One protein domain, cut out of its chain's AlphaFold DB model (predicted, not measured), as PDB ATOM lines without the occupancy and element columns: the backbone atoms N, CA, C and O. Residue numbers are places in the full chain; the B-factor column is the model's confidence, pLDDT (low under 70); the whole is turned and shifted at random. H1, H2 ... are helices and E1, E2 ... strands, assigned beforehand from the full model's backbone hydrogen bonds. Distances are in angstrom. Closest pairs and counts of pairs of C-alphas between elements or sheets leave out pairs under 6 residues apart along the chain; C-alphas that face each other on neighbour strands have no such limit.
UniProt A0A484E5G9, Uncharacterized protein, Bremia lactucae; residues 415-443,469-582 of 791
ATOM      1  N   ARG A 415     109.621 144.136 125.703       75.12
ATOM      2  CA  ARG A 415     110.061 143.583 124.415       75.12
ATOM      3  C   ARG A 415     108.930 143.695 123.407       75.12
ATOM      4  O   ARG A 415     107.769 143.691 123.798       75.12
ATOM      5  N   ASP A 416     109.301 143.794 122.138       72.38
ATOM      6  CA  ASP A 416     108.405 143.828 120.982       72.38
ATOM      7  C   ASP A 416     107.303 144.898 121.034       72.38
ATOM      8  O   ASP A 416     106.262 144.768 120.394       72.38
ATOM      9  N   PHE A 417     107.537 145.993 121.761       79.38
ATOM     10  CA  PHE A 417     106.590 147.104 121.825       79.38
ATOM     11  C   PHE A 417     106.810 148.084 120.668       79.38
ATOM     12  O   PHE A 417     107.904 148.173 120.100       79.38
ATOM     13  N   SER A 418     105.764 148.832 120.319       83.44
ATOM     14  CA  SER A 418     105.821 149.872 119.293       83.44
ATOM     15  C   SER A 418     105.694 151.258 119.901       83.44
ATOM     16  O   SER A 418     105.125 151.429 120.975       83.44
ATOM     17  N   LEU A 419     106.220 152.260 119.202       83.75
ATOM     18  CA  LEU A 419     106.097 153.656 119.599       83.75
ATOM     19  C   LEU A 419     105.850 154.561 118.395       83.75
ATOM     20  O   LEU A 419     106.602 154.529 117.420       83.75
ATOM     21  N   TYR A 420     104.850 155.431 118.522       86.19
ATOM     22  CA  TYR A 420     104.689 156.624 117.695       86.19
ATOM     23  C   TYR A 420     105.249 157.836 118.447       86.19
ATOM     24  O   TYR A 420     104.813 158.141 119.557       86.19
ATOM     25  N   VAL A 421     106.267 158.486 117.883       86.06
ATOM     26  CA  VAL A 421     107.036 159.542 118.560       86.06
ATOM     27  C   VAL A 421     107.513 160.608 117.581       86.06
ATOM     28  O   VAL A 421     107.613 160.379 116.378       86.06
ATOM     29  N   HIS A 422     107.896 161.767 118.108       87.25
ATOM     30  CA  HIS A 422     108.445 162.881 117.344       87.25
ATOM     31  C   HIS A 422     109.912 163.104 117.686       87.25
ATOM     32  O   HIS A 422     110.316 163.124 118.849       87.25
ATOM     33  N   VAL A 423     110.732 163.308 116.664       90.25
ATOM     34  CA  VAL A 423     112.173 163.501 116.805       90.25
ATOM     35  C   VAL A 423     112.454 164.871 117.423       90.25
ATOM     36  O   VAL A 423     112.124 165.899 116.840       90.25
ATOM     37  N   LYS A 424     113.115 164.910 118.582       87.31
ATOM     38  CA  LYS A 424     113.647 166.142 119.184       87.31
ATOM     39  C   LYS A 424     115.052 166.435 118.675       87.31
ATOM     40  O   LYS A 424     115.314 167.520 118.174       87.31
ATOM     41  N   SER A 425     115.959 165.471 118.800       87.94
ATOM     42  CA  SER A 425     117.340 165.609 118.337       87.94
ATOM     43  C   SER A 425     117.923 164.267 117.912       87.94
ATOM     44  O   SER A 425     117.449 163.201 118.305       87.94
ATOM     45  N   ILE A 426     118.957 164.336 117.075       92.06
ATOM     46  CA  ILE A 426     119.633 163.173 116.505       92.06
ATOM     47  C   ILE A 426     121.121 163.350 116.767       92.06
ATOM     48  O   ILE A 426     121.705 164.353 116.353       92.06
ATOM     49  N   HIS A 427     121.731 162.384 117.440       90.62
ATOM     50  CA  HIS A 427     123.168 162.365 117.672       90.62
ATOM     51  C   HIS A 427     123.772 161.137 117.000       90.62
ATOM     52  O   HIS A 427     123.199 160.052 117.038       90.62
ATOM     53  N   VAL A 428     124.929 161.311 116.367       89.50
ATOM     54  CA  VAL A 428     125.597 160.259 115.597       89.50
ATOM     55  C   VAL A 428     126.987 160.058 116.165       89.50
ATOM     56  O   VAL A 428     127.702 161.027 116.417       89.50
ATOM     57  N   SER A 429     127.370 158.802 116.353       86.44
ATOM     58  CA  SER A 429     128.719 158.452 116.770       86.44
ATOM     59  C   SER A 429     129.189 157.159 116.112       86.44
ATOM     60  O   SER A 429     128.401 156.359 115.599       86.44
ATOM     61  N   GLN A 430     130.505 156.980 116.111       80.06
ATOM     62  CA  GLN A 430     131.181 155.768 115.676       80.06
ATOM     63  C   GLN A 430     131.816 155.131 116.906       80.06
ATOM     64  O   GLN A 430     132.587 155.767 117.622       80.06
ATOM     65  N   GLY A 431     131.482 153.876 117.170       74.62
ATOM     66  CA  GLY A 431     131.998 153.170 118.330       74.62
ATOM     67  C   GLY A 431     131.162 151.950 118.657       74.62
ATOM     68  O   GLY A 431     130.306 151.530 117.884       74.62
ATOM     69  N   VAL A 432     131.425 151.383 119.828       77.25
ATOM     70  CA  VAL A 432     130.688 150.217 120.321       77.25
ATOM     71  C   VAL A 432     129.277 150.653 120.746       77.25
ATOM     72  O   VAL A 432     129.191 151.512 121.632       77.25
ATOM     73  N   PRO A 433     128.189 150.119 120.153       81.44
ATOM     74  CA  PRO A 433     126.832 150.408 120.616       81.44
ATOM     75  C   PRO A 433     126.597 149.806 122.006       81.44
ATOM     76  O   PRO A 433     127.175 148.769 122.349       81.44
ATOM     77  N   LEU A 434     125.735 150.430 122.808       78.25
ATOM     78  CA  LEU A 434     125.314 149.896 124.104       78.25
ATOM     79  C   LEU A 434     124.644 148.527 123.938       78.25
ATOM     80  O   LEU A 434     124.862 147.637 124.762       78.25
ATOM     81  N   LEU A 435     123.925 148.330 122.831       77.38
ATOM     82  CA  LEU A 435     123.360 147.050 122.431       77.38
ATOM     83  C   LEU A 435     124.390 145.908 122.451       77.38
ATOM     84  O   LEU A 435     124.081 144.814 122.915       77.38
ATOM     85  N   ALA A 436     125.628 146.146 122.008       72.69
ATOM     86  CA  ALA A 436     126.663 145.112 122.023       72.69
ATOM     87  C   ALA A 436     127.072 144.720 123.457       72.69
ATOM     88  O   ALA A 436     127.350 143.552 123.723       72.69
ATOM     89  N   ALA A 437     127.076 145.672 124.398       69.81
ATOM     90  CA  ALA A 437     127.331 145.379 125.809       69.81
ATOM     91  C   ALA A 437     126.159 144.639 126.467       69.81
ATOM     92  O   ALA A 437     126.400 143.709 127.237       69.81
ATOM     93  N   PHE A 438     124.917 145.016 126.140       70.12
ATOM     94  CA  PHE A 438     123.713 144.287 126.548       70.12
ATOM     95  C   PHE A 438     123.732 142.845 126.030       70.12
ATOM     96  O   PHE A 438     123.522 141.918 126.807       70.12
ATOM     97  N   PHE A 439     124.070 142.645 124.753       67.94
ATOM     98  CA  PHE A 439     124.229 141.321 124.155       67.94
ATOM     99  C   PHE A 439     125.238 140.473 124.925       67.94
ATOM    100  O   PHE A 439     124.893 139.383 125.368       67.94
ATOM    101  N   LYS A 440     126.458 140.988 125.136       61.88
ATOM    102  CA  LYS A 440     127.484 140.266 125.896       61.88
ATOM    103  C   LYS A 440     126.991 139.911 127.297       61.88
ATOM    104  O   LYS A 440     127.131 138.781 127.719       61.88
ATOM    105  N   ALA A 441     126.352 140.843 127.998       60.66
ATOM    106  CA  ALA A 441     125.817 140.584 129.331       60.66
ATOM    107  C   ALA A 441     124.740 139.480 129.360       60.66
ATOM    108  O   ALA A 441     124.679 138.714 130.319       60.66
ATOM    109  N   TYR A 442     123.889 139.420 128.332       59.12
ATOM    110  CA  TYR A 442     122.718 138.543 128.301       59.12
ATOM    111  C   TYR A 442     122.989 137.169 127.666       59.12
ATOM    112  O   TYR A 442     122.347 136.191 128.039       59.12
ATOM    113  N   TYR A 443     123.932 137.090 126.722       54.91
ATOM    114  CA  TYR A 443     124.199 135.902 125.906       54.91
ATOM    115  C   TYR A 443     125.633 135.357 126.011       54.91
ATOM    116  O   TYR A 443     125.886 134.286 125.463       54.91
ATOM    117  N   SER A 469     129.351 144.912 111.645       48.75
ATOM    118  CA  SER A 469     128.103 145.290 110.969       48.75
ATOM    119  C   SER A 469     127.620 146.709 111.315       48.75
ATOM    120  O   SER A 469     126.856 147.317 110.562       48.75
ATOM    121  N   TYR A 470     128.107 147.293 112.416       59.47
ATOM    122  CA  TYR A 470     127.653 148.592 112.910       59.47
ATOM    123  C   TYR A 470     128.637 149.706 112.577       59.47
ATOM    124  O   TYR A 470     129.523 150.047 113.357       59.47
ATOM    125  N   ARG A 471     128.459 150.324 111.405       64.94
ATOM    126  CA  ARG A 471     129.277 151.481 111.010       64.94
ATOM    127  C   ARG A 471     128.879 152.774 111.735       64.94
ATOM    128  O   ARG A 471     129.731 153.633 111.947       64.94
ATOM    129  N   PHE A 472     127.605 152.909 112.104       77.62
ATOM    130  CA  PHE A 472     127.051 154.080 112.785       77.62
ATOM    131  C   PHE A 472     126.129 153.658 113.926       77.62
ATOM    132  O   PHE A 472     125.314 152.749 113.762       77.62
ATOM    133  N   VAL A 473     126.237 154.363 115.050       87.38
ATOM    134  CA  VAL A 473     125.280 154.295 116.157       87.38
ATOM    135  C   VAL A 473     124.565 155.638 116.212       87.38
ATOM    136  O   VAL A 473     125.212 156.687 116.301       87.38
ATOM    137  N   VAL A 474     123.238 155.610 116.111       90.75
ATOM    138  CA  VAL A 474     122.407 156.816 116.142       90.75
ATOM    139  C   VAL A 474     121.624 156.840 117.442       90.75
ATOM    140  O   VAL A 474     120.912 155.897 117.763       90.75
ATOM    141  N   LEU A 475     121.748 157.934 118.181       91.81
ATOM    142  CA  LEU A 475     120.981 158.190 119.387       91.81
ATOM    143  C   LEU A 475     119.857 159.170 119.051       91.81
ATOM    144  O   LEU A 475     120.108 160.348 118.769       91.81
ATOM    145  N   LEU A 476     118.622 158.676 119.056       92.44
ATOM    146  CA  LEU A 476     117.426 159.476 118.829       92.44
ATOM    147  C   LEU A 476     116.855 159.926 120.166       92.44
ATOM    148  O   LEU A 476     116.466 159.096 120.985       92.44
ATOM    149  N   LYS A 477     116.767 161.240 120.371       89.38
ATOM    150  CA  LYS A 477     115.951 161.810 121.444       89.38
ATOM    151  C   LYS A 477     114.594 162.138 120.864       89.38
ATOM    152  O   LYS A 477     114.505 162.925 119.919       89.38
ATOM    153  N   VAL A 478     113.557 161.539 121.418       87.81
ATOM    154  CA  VAL A 478     112.189 161.638 120.916       87.81
ATOM    155  C   VAL A 478     111.243 162.064 122.029       87.81
ATOM    156  O   VAL A 478     111.563 161.909 123.203       87.81
ATOM    157  N   TYR A 479     110.094 162.619 121.671       82.56
ATOM    158  CA  TYR A 479     109.014 162.951 122.598       82.56
ATOM    159  C   TYR A 479     107.683 162.439 122.049       82.56
ATOM    160  O   TYR A 479     107.537 162.258 120.842       82.56
ATOM    161  N   MET A 480     106.711 162.209 122.924       75.31
ATOM    162  CA  MET A 480     105.349 161.831 122.534       75.31
ATOM    163  C   MET A 480     104.458 163.075 122.579       75.31
ATOM    164  O   MET A 480     104.482 163.787 123.580       75.31
ATOM    165  N   ALA A 481     103.674 163.357 121.530       62.69
ATOM    166  CA  ALA A 481     102.785 164.532 121.510       62.69
ATOM    167  C   ALA A 481     101.764 164.510 122.657       62.69
ATOM    168  O   ALA A 481     101.502 165.535 123.281       62.69
ATOM    169  N   SER A 482     101.271 163.316 122.993       55.12
ATOM    170  CA  SER A 482     100.338 163.090 124.099       55.12
ATOM    171  C   SER A 482     100.923 163.395 125.493       55.12
ATOM    172  O   SER A 482     100.162 163.642 126.424       55.12
ATOM    173  N   PHE A 483     102.255 163.406 125.643       57.03
ATOM    174  CA  PHE A 483     102.970 163.753 126.876       57.03
ATOM    175  C   PHE A 483     103.990 164.863 126.587       57.03
ATOM    176  O   PHE A 483     105.195 164.605 126.454       57.03
ATOM    177  N   LEU A 484     103.523 166.115 126.530       52.25
ATOM    178  CA  LEU A 484     104.422 167.264 126.663       52.25
ATOM    179  C   LEU A 484     105.296 167.047 127.917       52.25
ATOM    180  O   LEU A 484     104.780 166.731 128.983       52.25
ATOM    181  N   ASN A 485     106.618 167.163 127.750       54.50
ATOM    182  CA  ASN A 485     107.686 167.050 128.764       54.50
ATOM    183  C   ASN A 485     108.357 165.680 128.991       54.50
ATOM    184  O   ASN A 485     109.326 165.602 129.754       54.50
ATOM    185  N   THR A 486     107.987 164.622 128.264       66.62
ATOM    186  CA  THR A 486     108.725 163.343 128.348       66.62
ATOM    187  C   THR A 486     109.647 163.134 127.146       66.62
ATOM    188  O   THR A 486     109.208 163.083 125.999       66.62
ATOM    189  N   ILE A 487     110.958 163.054 127.403       79.25
ATOM    190  CA  ILE A 487     111.964 162.766 126.374       79.25
ATOM    191  C   ILE A 487     112.425 161.333 126.570       79.25
ATOM    192  O   ILE A 487     112.930 160.997 127.637       79.25
ATOM    193  N   LEU A 488     112.300 160.516 125.534       84.69
ATOM    194  CA  LEU A 488     112.826 159.161 125.483       84.69
ATOM    195  C   LEU A 488     114.089 159.130 124.620       84.69
ATOM    196  O   LEU A 488     114.180 159.826 123.607       84.69
ATOM    197  N   THR A 489     115.051 158.299 125.009       88.06
ATOM    198  CA  THR A 489     116.273 158.073 124.240       88.06
ATOM    199  C   THR A 489     116.256 156.671 123.638       88.06
ATOM    200  O   THR A 489     116.115 155.683 124.360       88.06
ATOM    201  N   ILE A 490     116.427 156.592 122.317       90.75
ATOM    202  CA  ILE A 490     116.456 155.343 121.552       90.75
ATOM    203  C   ILE A 490     117.829 155.195 120.888       90.75
ATOM    204  O   ILE A 490     118.232 156.047 120.093       90.75
ATOM    205  N   GLU A 491     118.547 154.114 121.191       91.19
ATOM    206  CA  GLU A 491     119.736 153.709 120.439       91.19
ATOM    207  C   GLU A 491     119.306 152.920 119.199       91.19
ATOM    208  O   GLU A 491     118.675 151.867 119.298       91.19
ATOM    209  N   VAL A 492     119.659 153.431 118.022       90.94
ATOM    210  CA  VAL A 492     119.330 152.845 116.727       90.94
ATOM    211  C   VAL A 492     120.606 152.382 116.035       90.94
ATOM    212  O   VAL A 492     121.576 153.134 115.887       90.94
ATOM    213  N   THR A 493     120.591 151.132 115.585       86.56
ATOM    214  CA  THR A 493     121.726 150.462 114.940       86.56
ATOM    215  C   THR A 493     121.289 149.744 113.653       86.56
ATOM    216  O   THR A 493     120.098 149.655 113.348       86.56
ATOM    217  N   GLY A 494     122.248 149.274 112.849       80.88
ATOM    218  CA  GLY A 494     121.979 148.530 111.609       80.88
ATOM    219  C   GLY A 494     121.352 149.386 110.500       80.88
ATOM    220  O   GLY A 494     121.667 150.570 110.360       80.88
ATOM    221  N   MET A 495     120.449 148.800 109.708       78.38
ATOM    222  CA  MET A 495     119.759 149.497 108.609       78.38
ATOM    223  C   MET A 495     118.890 150.664 109.098       78.38
ATOM    224  O   MET A 495     118.845 151.719 108.457       78.38
ATOM    225  N   ASN A 496     118.285 150.531 110.280       85.94
ATOM    226  CA  ASN A 496     117.494 151.600 110.890       85.94
ATOM    227  C   ASN A 496     118.345 152.826 111.241       85.94
ATOM    228  O   ASN A 496     117.841 153.945 111.189       85.94
ATOM    229  N   ALA A 497     119.640 152.654 111.529       87.06
ATOM    230  CA  ALA A 497     120.537 153.785 111.757       87.06
ATOM    231  C   ALA A 497     120.704 154.625 110.483       87.06
ATOM    232  O   ALA A 497     120.716 155.851 110.551       87.06
ATOM    233  N   ILE A 498     120.768 153.990 109.306       83.44
ATOM    234  CA  ILE A 498     120.874 154.692 108.017       83.44
ATOM    235  C   ILE A 498     119.602 155.496 107.736       83.44
ATOM    236  O   ILE A 498     119.689 156.654 107.323       83.44
ATOM    237  N   ALA A 499     118.426 154.918 108.001       85.69
ATOM    238  CA  ALA A 499     117.161 155.644 107.917       85.69
ATOM    239  C   ALA A 499     117.130 156.820 108.912       85.69
ATOM    240  O   ALA A 499     116.795 157.945 108.539       85.69
ATOM    241  N   ALA A 500     117.592 156.594 110.146       90.31
ATOM    242  CA  ALA A 500     117.648 157.605 111.192       90.31
ATOM    243  C   ALA A 500     118.601 158.776 110.872       90.31
ATOM    244  O   ALA A 500     118.334 159.905 111.279       90.31
ATOM    245  N   LEU A 501     119.669 158.562 110.092       87.69
ATOM    246  CA  LEU A 501     120.565 159.640 109.636       87.69
ATOM    247  C   LEU A 501     119.867 160.675 108.744       87.69
ATOM    248  O   LEU A 501     120.329 161.816 108.657       87.69
ATOM    249  N   ARG A 502     118.788 160.280 108.059       87.94
ATOM    250  CA  ARG A 502     118.003 161.161 107.183       87.94
ATOM    251  C   ARG A 502     116.927 161.931 107.939       87.94
ATOM    252  O   ARG A 502     116.381 162.884 107.384       87.94
ATOM    253  N   LEU A 503     116.659 161.551 109.190       90.56
ATOM    254  CA  LEU A 503     115.670 162.218 110.017       90.56
ATOM    255  C   LEU A 503     116.057 163.669 110.300       90.56
ATOM    256  O   LEU A 503     117.225 164.082 110.253       90.56
ATOM    257  N   ARG A 504     115.041 164.452 110.641       87.12
ATOM    258  CA  ARG A 504     115.158 165.848 111.040       87.12
ATOM    259  C   ARG A 504     114.386 166.078 112.344       87.12
ATOM    260  O   ARG A 504     113.336 165.461 112.525       87.12
ATOM    261  N   PRO A 505     114.853 166.987 113.224       87.38
ATOM    262  CA  PRO A 505     114.050 167.450 114.354       87.38
ATOM    263  C   PRO A 505     112.654 167.858 113.884       87.38
ATOM    264  O   PRO A 505     112.529 168.529 112.855       87.38
ATOM    265  N   GLY A 506     111.624 167.403 114.589       82.62
ATOM    266  CA  GLY A 506     110.228 167.623 114.237       82.62
ATOM    267  C   GLY A 506     109.500 166.475 113.560       82.62
ATOM    268  O   GLY A 506     108.277 166.449 113.596       82.62
ATOM    269  N   GLN A 507     110.220 165.552 112.915       88.69
ATOM    270  CA  GLN A 507     109.568 164.468 112.175       88.69
ATOM    271  C   GLN A 507     108.915 163.470 113.124       88.69
ATOM    272  O   GLN A 507     109.480 163.126 114.159       88.69
ATOM    273  N   SER A 508     107.745 162.989 112.731       89.25
ATOM    274  CA  SER A 508     107.022 161.892 113.351       89.25
ATOM    275  C   SER A 508     107.514 160.563 112.784       89.25
ATOM    276  O   SER A 508     107.592 160.352 111.570       89.25
ATOM    277  N   ILE A 509     107.841 159.641 113.674       91.12
ATOM    278  CA  ILE A 509     108.292 158.301 113.328       91.12
ATOM    279  C   ILE A 509     107.460 157.271 114.075       91.12
ATOM    280  O   ILE A 509     107.043 157.488 115.212       91.12
ATOM    281  N   PHE A 510     107.255 156.134 113.428       89.69
ATOM    282  CA  PHE A 510     106.736 154.937 114.064       89.69
ATOM    283  C   PHE A 510     107.851 153.898 114.098       89.69
ATOM    284  O   PHE A 510     108.436 153.591 113.058       89.69
ATOM    285  N   ILE A 511     108.186 153.394 115.285       88.75
ATOM    286  CA  ILE A 511     109.178 152.331 115.439       88.75
ATOM    287  C   ILE A 511     108.503 151.116 116.061       88.75
ATOM    288  O   ILE A 511     107.976 151.200 117.167       88.75
ATOM    289  N   ASN A 512     108.550 149.995 115.349       85.62
ATOM    290  CA  ASN A 512     108.013 148.712 115.789       85.62
ATOM    291  C   ASN A 512     109.134 147.806 116.329       85.62
ATOM    292  O   ASN A 512     110.275 147.889 115.862       85.62
ATOM    293  N   LYS A 513     108.786 146.906 117.255       81.31
ATOM    294  CA  LYS A 513     109.644 145.853 117.834       81.31
ATOM    295  C   LYS A 513     110.863 146.382 118.590       81.31
ATOM    296  O   LYS A 513     112.014 145.996 118.358       81.31
ATOM    297  N   LEU A 514     110.595 147.331 119.480       83.50
ATOM    298  CA  LEU A 514     111.577 147.930 120.373       83.50
ATOM    299  C   LEU A 514     111.834 147.056 121.603       83.50
ATOM    300  O   LEU A 514     110.982 146.282 122.041       83.50
ATOM    301  N   VAL A 515     113.019 147.226 122.191       82.44
ATOM    302  CA  VAL A 515     113.418 146.551 123.433       82.44
ATOM    303  C   VAL A 515     113.857 147.586 124.458       82.44
ATOM    304  O   VAL A 515     114.717 148.414 124.174       82.44
ATOM    305  N   ALA A 516     113.287 147.542 125.657       83.81
ATOM    306  CA  ALA A 516     113.614 148.447 126.751       83.81
ATOM    307  C   ALA A 516     114.578 147.757 127.719       83.81
ATOM    308  O   ALA A 516     114.313 146.656 128.201       83.81
ATOM    309  N   ILE A 517     115.693 148.409 128.037       81.50
ATOM    310  CA  ILE A 517     116.722 147.876 128.930       81.50
ATOM    311  C   ILE A 517     117.030 148.847 130.065       81.50
ATOM    312  O   ILE A 517     116.895 150.063 129.933       81.50
ATOM    313  N   ASN A 518     117.500 148.292 131.183       82.06
ATOM    314  CA  ASN A 518     118.069 149.071 132.271       82.06
ATOM    315  C   ASN A 518     119.589 149.190 132.071       82.06
ATOM    316  O   ASN A 518     120.340 148.234 132.304       82.06
ATOM    317  N   ALA A 519     120.051 150.373 131.669       73.31
ATOM    318  CA  ALA A 519     121.457 150.662 131.423       73.31
ATOM    319  C   ALA A 519     122.307 150.763 132.704       73.31
ATOM    320  O   ALA A 519     123.535 150.689 132.628       73.31
ATOM    321  N   SER A 520     121.686 150.881 133.883       69.69
ATOM    322  CA  SER A 520     122.382 150.850 135.174       69.69
ATOM    323  C   SER A 520     122.539 149.444 135.760       69.69
ATOM    324  O   SER A 520     123.186 149.298 136.807       69.69
ATOM    325  N   SER A 521     122.027 148.415 135.073       70.12
ATOM    326  CA  SER A 521     122.158 147.017 135.486       70.12
ATOM    327  C   SER A 521     123.622 146.604 135.685       70.12
ATOM    328  O   SER A 521     124.533 146.983 134.939       70.12
ATOM    329  N   THR A 522     123.858 145.813 136.734       60.00
ATOM    330  CA  THR A 522     125.198 145.363 137.143       60.00
ATOM    331  C   THR A 522     125.892 144.556 136.049       60.00
ATOM    332  O   THR A 522     127.087 144.740 135.838       60.00
ATOM    333  N   GLN A 523     125.146 143.745 135.299       61.59
ATOM    334  CA  GLN A 523     125.670 142.924 134.203       61.59
ATOM    335  C   GLN A 523     126.201 143.776 133.037       61.59
ATOM    336  O   GLN A 523     127.299 143.531 132.534       61.59
ATOM    337  N   ILE A 524     125.482 144.838 132.651       65.12
ATOM    338  CA  ILE A 524     125.933 145.761 131.599       65.12
ATOM    339  C   ILE A 524     127.146 146.558 132.087       65.12
ATOM    340  O   ILE A 524     128.137 146.670 131.366       65.12
ATOM    341  N   LYS A 525     127.125 147.059 133.331       65.44
ATOM    342  CA  LYS A 525     128.276 147.753 133.939       65.44
ATOM    343  C   LYS A 525     129.533 146.873 133.962       65.44
ATOM    344  O   LYS A 525     130.599 147.341 133.568       65.44
ATOM    345  N   GLN A 526     129.405 145.602 134.348       59.16
ATOM    346  CA  GLN A 526     130.512 144.640 134.391       59.16
ATOM    347  C   GLN A 526     131.078 144.343 132.991       59.16
ATOM    348  O   GLN A 526     132.292 144.430 132.792       59.16
ATOM    349  N   SER A 527     130.218 144.101 131.996       59.47
ATOM    350  CA  SER A 527     130.621 143.882 130.594       59.47
ATOM    351  C   SER A 527     131.407 145.068 130.009       59.47
ATOM    352  O   SER A 527     132.379 144.887 129.269       59.47
ATOM    353  N   ARG A 528     131.060 146.301 130.407       62.75
ATOM    354  CA  ARG A 528     131.818 147.507 130.034       62.75
ATOM    355  C   ARG A 528     133.200 147.559 130.682       62.75
ATOM    356  O   ARG A 528     134.144 147.973 130.022       62.75
ATOM    357  N   THR A 529     133.334 147.149 131.943       58.22
ATOM    358  CA  THR A 529     134.630 147.170 132.649       58.22
ATOM    359  C   THR A 529     135.608 146.102 132.157       58.22
ATOM    360  O   THR A 529     136.811 146.341 132.149       58.22
ATOM    361  N   LEU A 530     135.103 144.956 131.684       51.75
ATOM    362  CA  LEU A 530     135.916 143.827 131.215       51.75
ATOM    363  C   LEU A 530     136.611 144.067 129.856       51.75
ATOM    364  O   LEU A 530     137.557 143.354 129.542       51.75
ATOM    365  N   ASN A 531     136.195 145.070 129.069       50.59
ATOM    366  CA  ASN A 531     136.644 145.262 127.677       50.59
ATOM    367  C   ASN A 531     137.452 146.547 127.386       50.59
ATOM    368  O   ASN A 531     137.625 146.892 126.219       50.59
ATOM    369  N   LEU A 532     137.986 147.264 128.382       49.47
ATOM    370  CA  LEU A 532     138.704 148.537 128.149       49.47
ATOM    371  C   LEU A 532     140.226 148.501 128.379       49.47
ATOM    372  O   LEU A 532     140.809 149.453 128.886       49.47
ATOM    373  N   SER A 533     140.895 147.442 127.917       43.59
ATOM    374  CA  SER A 533     142.357 147.436 127.714       43.59
ATOM    375  C   SER A 533     142.787 147.534 126.241       43.59
ATOM    376  O   SER A 533     143.983 147.557 125.960       43.59
ATOM    377  N   SER A 534     141.854 147.664 125.284       43.44
ATOM    378  CA  SER A 534     142.185 147.891 123.867       43.44
ATOM    379  C   SER A 534     141.339 149.013 123.240       43.44
ATOM    380  O   SER A 534     140.134 149.085 123.436       43.44
ATOM    381  N   SER A 535     142.030 149.920 122.543       46.19
ATOM    382  CA  SER A 535     141.683 151.094 121.705       46.19
ATOM    383  C   SER A 535     140.242 151.518 121.310       46.19
ATOM    384  O   SER A 535     140.117 152.582 120.701       46.19
ATOM    385  N   ARG A 536     139.146 150.805 121.605       56.47
ATOM    386  CA  ARG A 536     137.786 151.144 121.125       56.47
ATOM    387  C   ARG A 536     136.879 151.657 122.249       56.47
ATOM    388  O   ARG A 536     136.500 150.916 123.149       56.47
ATOM    389  N   LYS A 537     136.494 152.938 122.175       70.56
ATOM    390  CA  LYS A 537     135.530 153.574 123.094       70.56
ATOM    391  C   LYS A 537     134.080 153.267 122.672       70.56
ATOM    392  O   LYS A 537     133.797 153.064 121.489       70.56
ATOM    393  N   PHE A 538     133.160 153.234 123.641       76.81
ATOM    394  CA  PHE A 538     131.712 153.203 123.380       76.81
ATOM    395  C   PHE A 538     131.284 154.409 122.545       76.81
ATOM    396  O   PHE A 538     131.875 155.480 122.671       76.81
ATOM    397  N   ALA A 539     130.246 154.234 121.724       82.31
ATOM    398  CA  ALA A 539     129.765 155.281 120.829       82.31
ATOM    399  C   ALA A 539     129.310 156.539 121.595       82.31
ATOM    400  O   ALA A 539     129.620 157.652 121.182       82.31
ATOM    401  N   PHE A 540     128.647 156.377 122.742       84.06
ATOM    402  CA  PHE A 540     128.192 157.499 123.568       84.06
ATOM    403  C   PHE A 540     128.536 157.301 125.058       84.06
ATOM    404  O   PHE A 540     128.576 156.158 125.537       84.06
ATOM    405  N   PRO A 541     128.781 158.395 125.811       82.12
ATOM    406  CA  PRO A 541     128.906 158.344 127.269       82.12
ATOM    407  C   PRO A 541     127.560 158.000 127.922       82.12
ATOM    408  O   PRO A 541     126.507 158.196 127.320       82.12
ATOM    409  N   MET A 542     127.573 157.503 129.167       76.56
ATOM    410  CA  MET A 542     126.326 157.147 129.868       76.56
ATOM    411  C   MET A 542     125.397 158.341 130.072       76.56
ATOM    412  O   MET A 542     124.186 158.176 129.964       76.56
ATOM    413  N   GLU A 543     125.943 159.543 130.285       78.06
ATOM    414  CA  GLU A 543     125.118 160.744 130.456       78.06
ATOM    415  C   GLU A 543     124.265 161.056 129.220       78.06
ATOM    416  O   GLU A 543     123.225 161.699 129.341       78.06
ATOM    417  N   ALA A 544     124.671 160.588 128.032       79.38
ATOM    418  CA  ALA A 544     123.910 160.802 126.806       79.38
ATOM    419  C   ALA A 544     122.586 160.022 126.788       79.38
ATOM    420  O   ALA A 544     121.644 160.460 126.125       79.38
ATOM    421  N   TYR A 545     122.516 158.900 127.512       77.75
ATOM    422  CA  TYR A 545     121.345 158.025 127.581       77.75
ATOM    423  C   TYR A 545     120.332 158.445 128.647       77.75
ATOM    424  O   TYR A 545     119.176 158.036 128.569       77.75
ATOM    425  N   SER A 546     120.736 159.279 129.606       70.44
ATOM    426  CA  SER A 546     119.866 159.770 130.672       70.44
ATOM    427  C   SER A 546     118.640 160.493 130.102       70.44
ATOM    428  O   SER A 546     118.771 161.438 129.317       70.44
ATOM    429  N   THR A 547     117.444 160.066 130.515       64.69
ATOM    430  CA  THR A 547     116.166 160.689 130.132       64.69
ATOM    431  C   THR A 547     115.531 161.447 131.298       64.69
ATOM    432  O   THR A 547     115.926 161.260 132.449       64.69
ATOM    433  N   SER A 548     114.534 162.298 131.017       59.00
ATOM    434  CA  SER A 548     113.722 162.936 132.067       59.00
ATOM    435  C   SER A 548     112.815 161.938 132.799       59.00
ATOM    436  O   SER A 548     112.477 162.165 133.955       59.00
ATOM    437  N   LEU A 549     112.458 160.828 132.142       56.00
ATOM    438  CA  LEU A 549     111.589 159.767 132.660       56.00
ATOM    439  C   LEU A 549     112.304 158.841 133.650       56.00
ATOM    440  O   LEU A 549     111.750 158.470 134.679       56.00
ATOM    441  N   SER A 550     113.543 158.458 133.346       59.31
ATOM    442  CA  SER A 550     114.416 157.760 134.284       59.31
ATOM    443  C   SER A 550     115.875 157.876 133.843       59.31
ATOM    444  O   SER A 550     116.201 157.921 132.653       59.31
ATOM    445  N   LYS A 551     116.789 157.900 134.814       62.16
ATOM    446  CA  LYS A 551     118.231 157.971 134.530       62.16
ATOM    447  C   LYS A 551     118.774 156.702 133.860       62.16
ATOM    448  O   LYS A 551     119.859 156.741 133.290       62.16
ATOM    449  N   ASP A 552     117.999 155.618 133.889       68.81
ATOM    450  CA  ASP A 552     118.497 154.267 133.656       68.81
ATOM    451  C   ASP A 552     117.786 153.517 132.515       68.81
ATOM    452  O   ASP A 552     118.280 152.472 132.090       68.81
ATOM    453  N   LEU A 553     116.658 154.013 131.992       79.19
ATOM    454  CA  LEU A 553     115.943 153.383 130.877       79.19
ATOM    455  C   LEU A 553     116.579 153.752 129.537       79.19
ATOM    456  O   LEU A 553     116.682 154.929 129.189       79.19
ATOM    457  N   VAL A 554     116.923 152.736 128.750       81.00
ATOM    458  CA  VAL A 554     117.353 152.900 127.359       81.00
ATOM    459  C   VAL A 554     116.541 151.986 126.468       81.00
ATOM    460  O   VAL A 554     116.379 150.805 126.764       81.00
ATOM    461  N   VAL A 555     116.050 152.526 125.359       86.50
ATOM    462  CA  VAL A 555     115.318 151.753 124.358       86.50
ATOM    463  C   VAL A 555     116.237 151.453 123.180       86.50
ATOM    464  O   VAL A 555     116.984 152.317 122.728       86.50
ATOM    465  N   LEU A 556     116.207 150.217 122.698       87.19
ATOM    466  CA  LEU A 556     117.067 149.708 121.639       87.19
ATOM    467  C   LEU A 556     116.241 149.374 120.398       87.19
ATOM    468  O   LEU A 556     115.172 148.769 120.488       87.19
ATOM    469  N   SER A 557     116.782 149.738 119.239       89.06
ATOM    470  CA  SER A 557     116.249 149.421 117.916       89.06
ATOM    471  C   SER A 557     117.367 148.858 117.038       89.06
ATOM    472  O   SER A 557     118.399 149.510 116.829       89.06
ATOM    473  N   SER A 558     117.181 147.640 116.529       83.56
ATOM    474  CA  SER A 558     118.164 146.970 115.682       83.56
ATOM    475  C   SER A 558     117.552 145.954 114.719       83.56
ATOM    476  O   SER A 558     116.393 145.559 114.830       83.56
ATOM    477  N   ASP A 559     118.379 145.494 113.782       75.75
ATOM    478  CA  ASP A 559     118.059 144.399 112.870       75.75
ATOM    479  C   ASP A 559     118.215 143.048 113.589       75.75
ATOM    480  O   ASP A 559     119.184 142.311 113.400       75.75
ATOM    481  N   TRP A 560     117.282 142.764 114.500       71.62
ATOM    482  CA  TRP A 560     117.338 141.614 115.399       71.62
ATOM    483  C   TRP A 560     117.461 140.274 114.665       71.62
ATOM    484  O   TRP A 560     118.265 139.436 115.073       71.62
ATOM    485  N   ALA A 561     116.745 140.092 113.549       64.19
ATOM    486  CA  ALA A 561     116.803 138.857 112.772       64.19
ATOM    487  C   ALA A 561     118.165 138.663 112.085       64.19
ATOM    488  O   ALA A 561     118.652 137.536 112.014       64.19
ATOM    489  N   HIS A 562     118.820 139.739 111.630       64.12
ATOM    490  CA  HIS A 562     120.187 139.661 111.103       64.12
ATOM    491  C   HIS A 562     121.207 139.303 112.199       64.12
ATOM    492  O   HIS A 562     122.211 138.645 111.932       64.12
ATOM    493  N   LEU A 563     120.967 139.730 113.440       60.19
ATOM    494  CA  LEU A 563     121.888 139.498 114.557       60.19
ATOM    495  C   LEU A 563     121.743 138.122 115.190       60.19
ATOM    496  O   LEU A 563     122.741 137.519 115.587       60.19
ATOM    497  N   PHE A 564     120.510 137.644 115.311       57.09
ATOM    498  CA  PHE A 564     120.196 136.454 116.090       57.09
ATOM    499  C   PHE A 564     119.598 135.307 115.265       57.09
ATOM    500  O   PHE A 564     119.435 134.206 115.789       57.09
ATOM    501  N   GLY A 565     119.297 135.537 113.986       51.31
ATOM    502  CA  GLY A 565     118.573 134.588 113.146       51.31
ATOM    503  C   GLY A 565     117.086 134.487 113.512       51.31
ATOM    504  O   GLY A 565     116.633 134.966 114.552       51.31
ATOM    505  N   LYS A 566     116.307 133.809 112.661       42.34
ATOM    506  CA  LYS A 566     114.837 133.671 112.775       42.34
ATOM    507  C   LYS A 566     114.342 132.825 113.968       42.34
ATOM    508  O   LYS A 566     113.162 132.510 114.035       42.34
ATOM    509  N   GLN A 567     115.228 132.398 114.870       41.75
ATOM    510  CA  GLN A 567     114.924 131.494 115.995       41.75
ATOM    511  C   GLN A 567     115.211 132.110 117.372       41.75
ATOM    512  O   GLN A 567     115.121 131.430 118.391       41.75
ATOM    513  N   SER A 568     115.584 133.389 117.420       48.66
ATOM    514  CA  SER A 568     115.795 134.095 118.682       48.66
ATOM    515  C   SER A 568     114.478 134.596 119.271       48.66
ATOM    516  O   SER A 568     113.520 134.796 118.535       48.66
ATOM    517  N   LEU A 569     114.450 134.890 120.576       45.19
ATOM    518  CA  LEU A 569     113.323 135.575 121.239       45.19
ATOM    519  C   LEU A 569     112.936 136.908 120.565       45.19
ATOM    520  O   LEU A 569     111.853 137.415 120.820       45.19
ATOM    521  N   PHE A 570     113.821 137.465 119.737       52.03
ATOM    522  CA  PHE A 570     113.591 138.629 118.893       52.03
ATOM    523  C   PHE A 570     113.420 138.140 117.447       52.03
ATOM    524  O   PHE A 570     114.344 138.217 116.634       52.03
ATOM    525  N   CYS A 571     112.269 137.526 117.158       43.38
ATOM    526  CA  CYS A 571     112.015 136.833 115.888       43.38
ATOM    527  C   CYS A 571     112.056 137.767 114.671       43.38
ATOM    528  O   CYS A 571     112.338 137.316 113.562       43.38
ATOM    529  N   ASP A 572     111.821 139.062 114.882       60.78
ATOM    530  CA  ASP A 572     111.667 140.032 113.813       60.78
ATOM    531  C   ASP A 572     112.450 141.319 114.083       60.78
ATOM    532  O   ASP A 572     112.445 141.870 115.184       60.78
ATOM    533  N   SER A 573     113.091 141.829 113.039       71.06
ATOM    534  CA  SER A 573     113.854 143.074 113.072       71.06
ATOM    535  C   SER A 573     112.970 144.283 113.365       71.06
ATOM    536  O   SER A 573     111.824 144.351 112.912       71.06
ATOM    537  N   SER A 574     113.509 145.261 114.103       78.75
ATOM    538  CA  SER A 574     112.785 146.507 114.325       78.75
ATOM    539  C   SER A 574     112.579 147.244 113.004       78.75
ATOM    540  O   SER A 574     113.429 147.207 112.109       78.75
ATOM    541  N   GLN A 575     111.441 147.921 112.871       85.12
ATOM    542  CA  GLN A 575     111.085 148.658 111.660       85.12
ATOM    543  C   GLN A 575     110.873 150.126 112.013       85.12
ATOM    544  O   GLN A 575     110.000 150.439 112.817       85.12
ATOM    545  N   LEU A 576     111.674 151.016 111.419       88.81
ATOM    546  CA  LEU A 576     111.522 152.467 111.544       88.81
ATOM    547  C   LEU A 576     110.811 153.019 110.305       88.81
ATOM    548  O   LEU A 576     111.349 152.960 109.201       88.81
ATOM    549  N   ILE A 577     109.627 153.599 110.503       88.25
ATOM    550  CA  ILE A 577     108.805 154.218 109.458       88.25
ATOM    551  C   ILE A 577     108.773 155.733 109.677       88.25
ATOM    552  O   ILE A 577     108.458 156.207 110.769       88.25
ATOM    553  N   ILE A 578     109.093 156.503 108.632       89.81
ATOM    554  CA  ILE A 578     109.024 157.972 108.645       89.81
ATOM    555  C   ILE A 578     107.636 158.389 108.161       89.81
ATOM    556  O   ILE A 578     107.351 158.357 106.964       89.81
ATOM    557  N   VAL A 579     106.770 158.790 109.091       87.88
ATOM    558  CA  VAL A 579     105.342 159.006 108.811       87.88
ATOM    559  C   VAL A 579     105.126 160.223 107.905       87.88
ATOM    560  O   VAL A 579     104.317 160.179 106.984       87.88
ATOM    561  N   ASN A 580     105.906 161.290 108.095       87.81
ATOM    562  CA  ASN A 580     105.754 162.564 107.374       87.81
ATOM    563  C   ASN A 580     106.036 162.455 105.870       87.81
ATOM    564  O   ASN A 580     105.672 163.354 105.113       87.81
ATOM    565  N   THR A 581     106.717 161.391 105.440       82.94
ATOM    566  CA  THR A 581     107.101 161.178 104.040       82.94
ATOM    567  C   THR A 581     106.245 160.146 103.315       82.94
ATOM    568  O   THR A 581     106.568 159.767 102.191       82.94
ATOM    569  N   LEU A 582     105.170 159.665 103.935       85.56
ATOM    570  CA  LEU A 582     104.252 158.741 103.286       85.56
ATOM    571  C   LEU A 582     103.325 159.511 102.338       85.56
ATOM    572  O   LEU A 582     102.541 160.353 102.773       85.56
TER     573      LEU A 582
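What this domain is: This is residues 415 to 443 and 469 to 582 of the 791 residues of an uncharacterized protein of Bremia lactucae (UniProt A0A484E5G9). A small closed barrel of five strands, E1, E2, E3, E5 and E4 round the ring, forms the body, with E6 paired onto E4 as an extra strand. The sheet curls round the short helix H2, which packs outside the barrel near E2 and E6; H1 packs on the outside with residues 434 to 438, and H3 packs on H1 farther out. The printed part has 143 residues with four named helices and six named strands, in the order E1 H1 E2 E3 H2 E4 H3 E5 H4 E6; the sheet is mixed, and so is the class, helices and strands. The whole is compact, with a radius of gyration of the C-alphas of 14.6 A and spans of 44 by 34 by 25 A.

Where its parts are: E1, residues 417 to 429, begins at C-alpha (106.590, 147.104, 121.825), is 25.4 A long and bends by 98 degrees at residue 422. H1, residues 434 to 443, is 14.2 A long. E2, residues 473 to 480, is 22.2 A long, and E3, residues 483 to 492, is 22.1 A long. H2 is residues 495 to 501. E4, residues 508 to 518, is 25.4 A long and bends by 82 degrees at residue 513. H3, residues 522 to 530, is 12.3 A long. E5 is residues 553 to 557, H4 residues 560 to 564. E6, residues 575 to 578, ends at C-alpha (109.024, 157.972, 108.645).

How they stand to each other: E1 is antiparallel to E2, with N 424 and O 477 2.8 A apart. The hairpin E2 and E3 has N 478 and O 488 at 2.8 A. E3 and E5 are parallel, with N 491 and O 555 at 2.8 A. E5 and E4 are antiparallel, with N 517 and O 554 at 2.8 A. E4 and E1, antiparallel, close the ring, with N 509 and O 421 at 2.8 A. E6 is antiparallel to E4, with N 577 and O 510 at 2.8 A. H2 is on the barrel, outside it, at a height over the sheet of 6.3 A; its closest C-alphas to E2 are those of Ala 497 and Val 474, 5.6 A apart. H1 is also on it and outside, and stands up from the sheet at 48 degrees. H1 and H3 touch, about perpendicular at 75 degrees; their closest C-alphas, Ala 441 and Gln 523, are 5.4 A apart. H3 and H4 are not on the barrel. In the four helices every O i to N i+4 pair is within hydrogen-bond range.

The domain as a whole: The two C-alphas farthest apart, Ser 533 and Leu 582, are 46.7 A apart. Residues 444 to 468 are not printed; C-alphas 443 and 469 are 18.1 A apart across the cut. The link from H3 to E5, residues 531 to 552, is long. Mean pLDDT of the printed part is 74.4; 49 residues are under 70, among them 522 to 536 and 561 to 572.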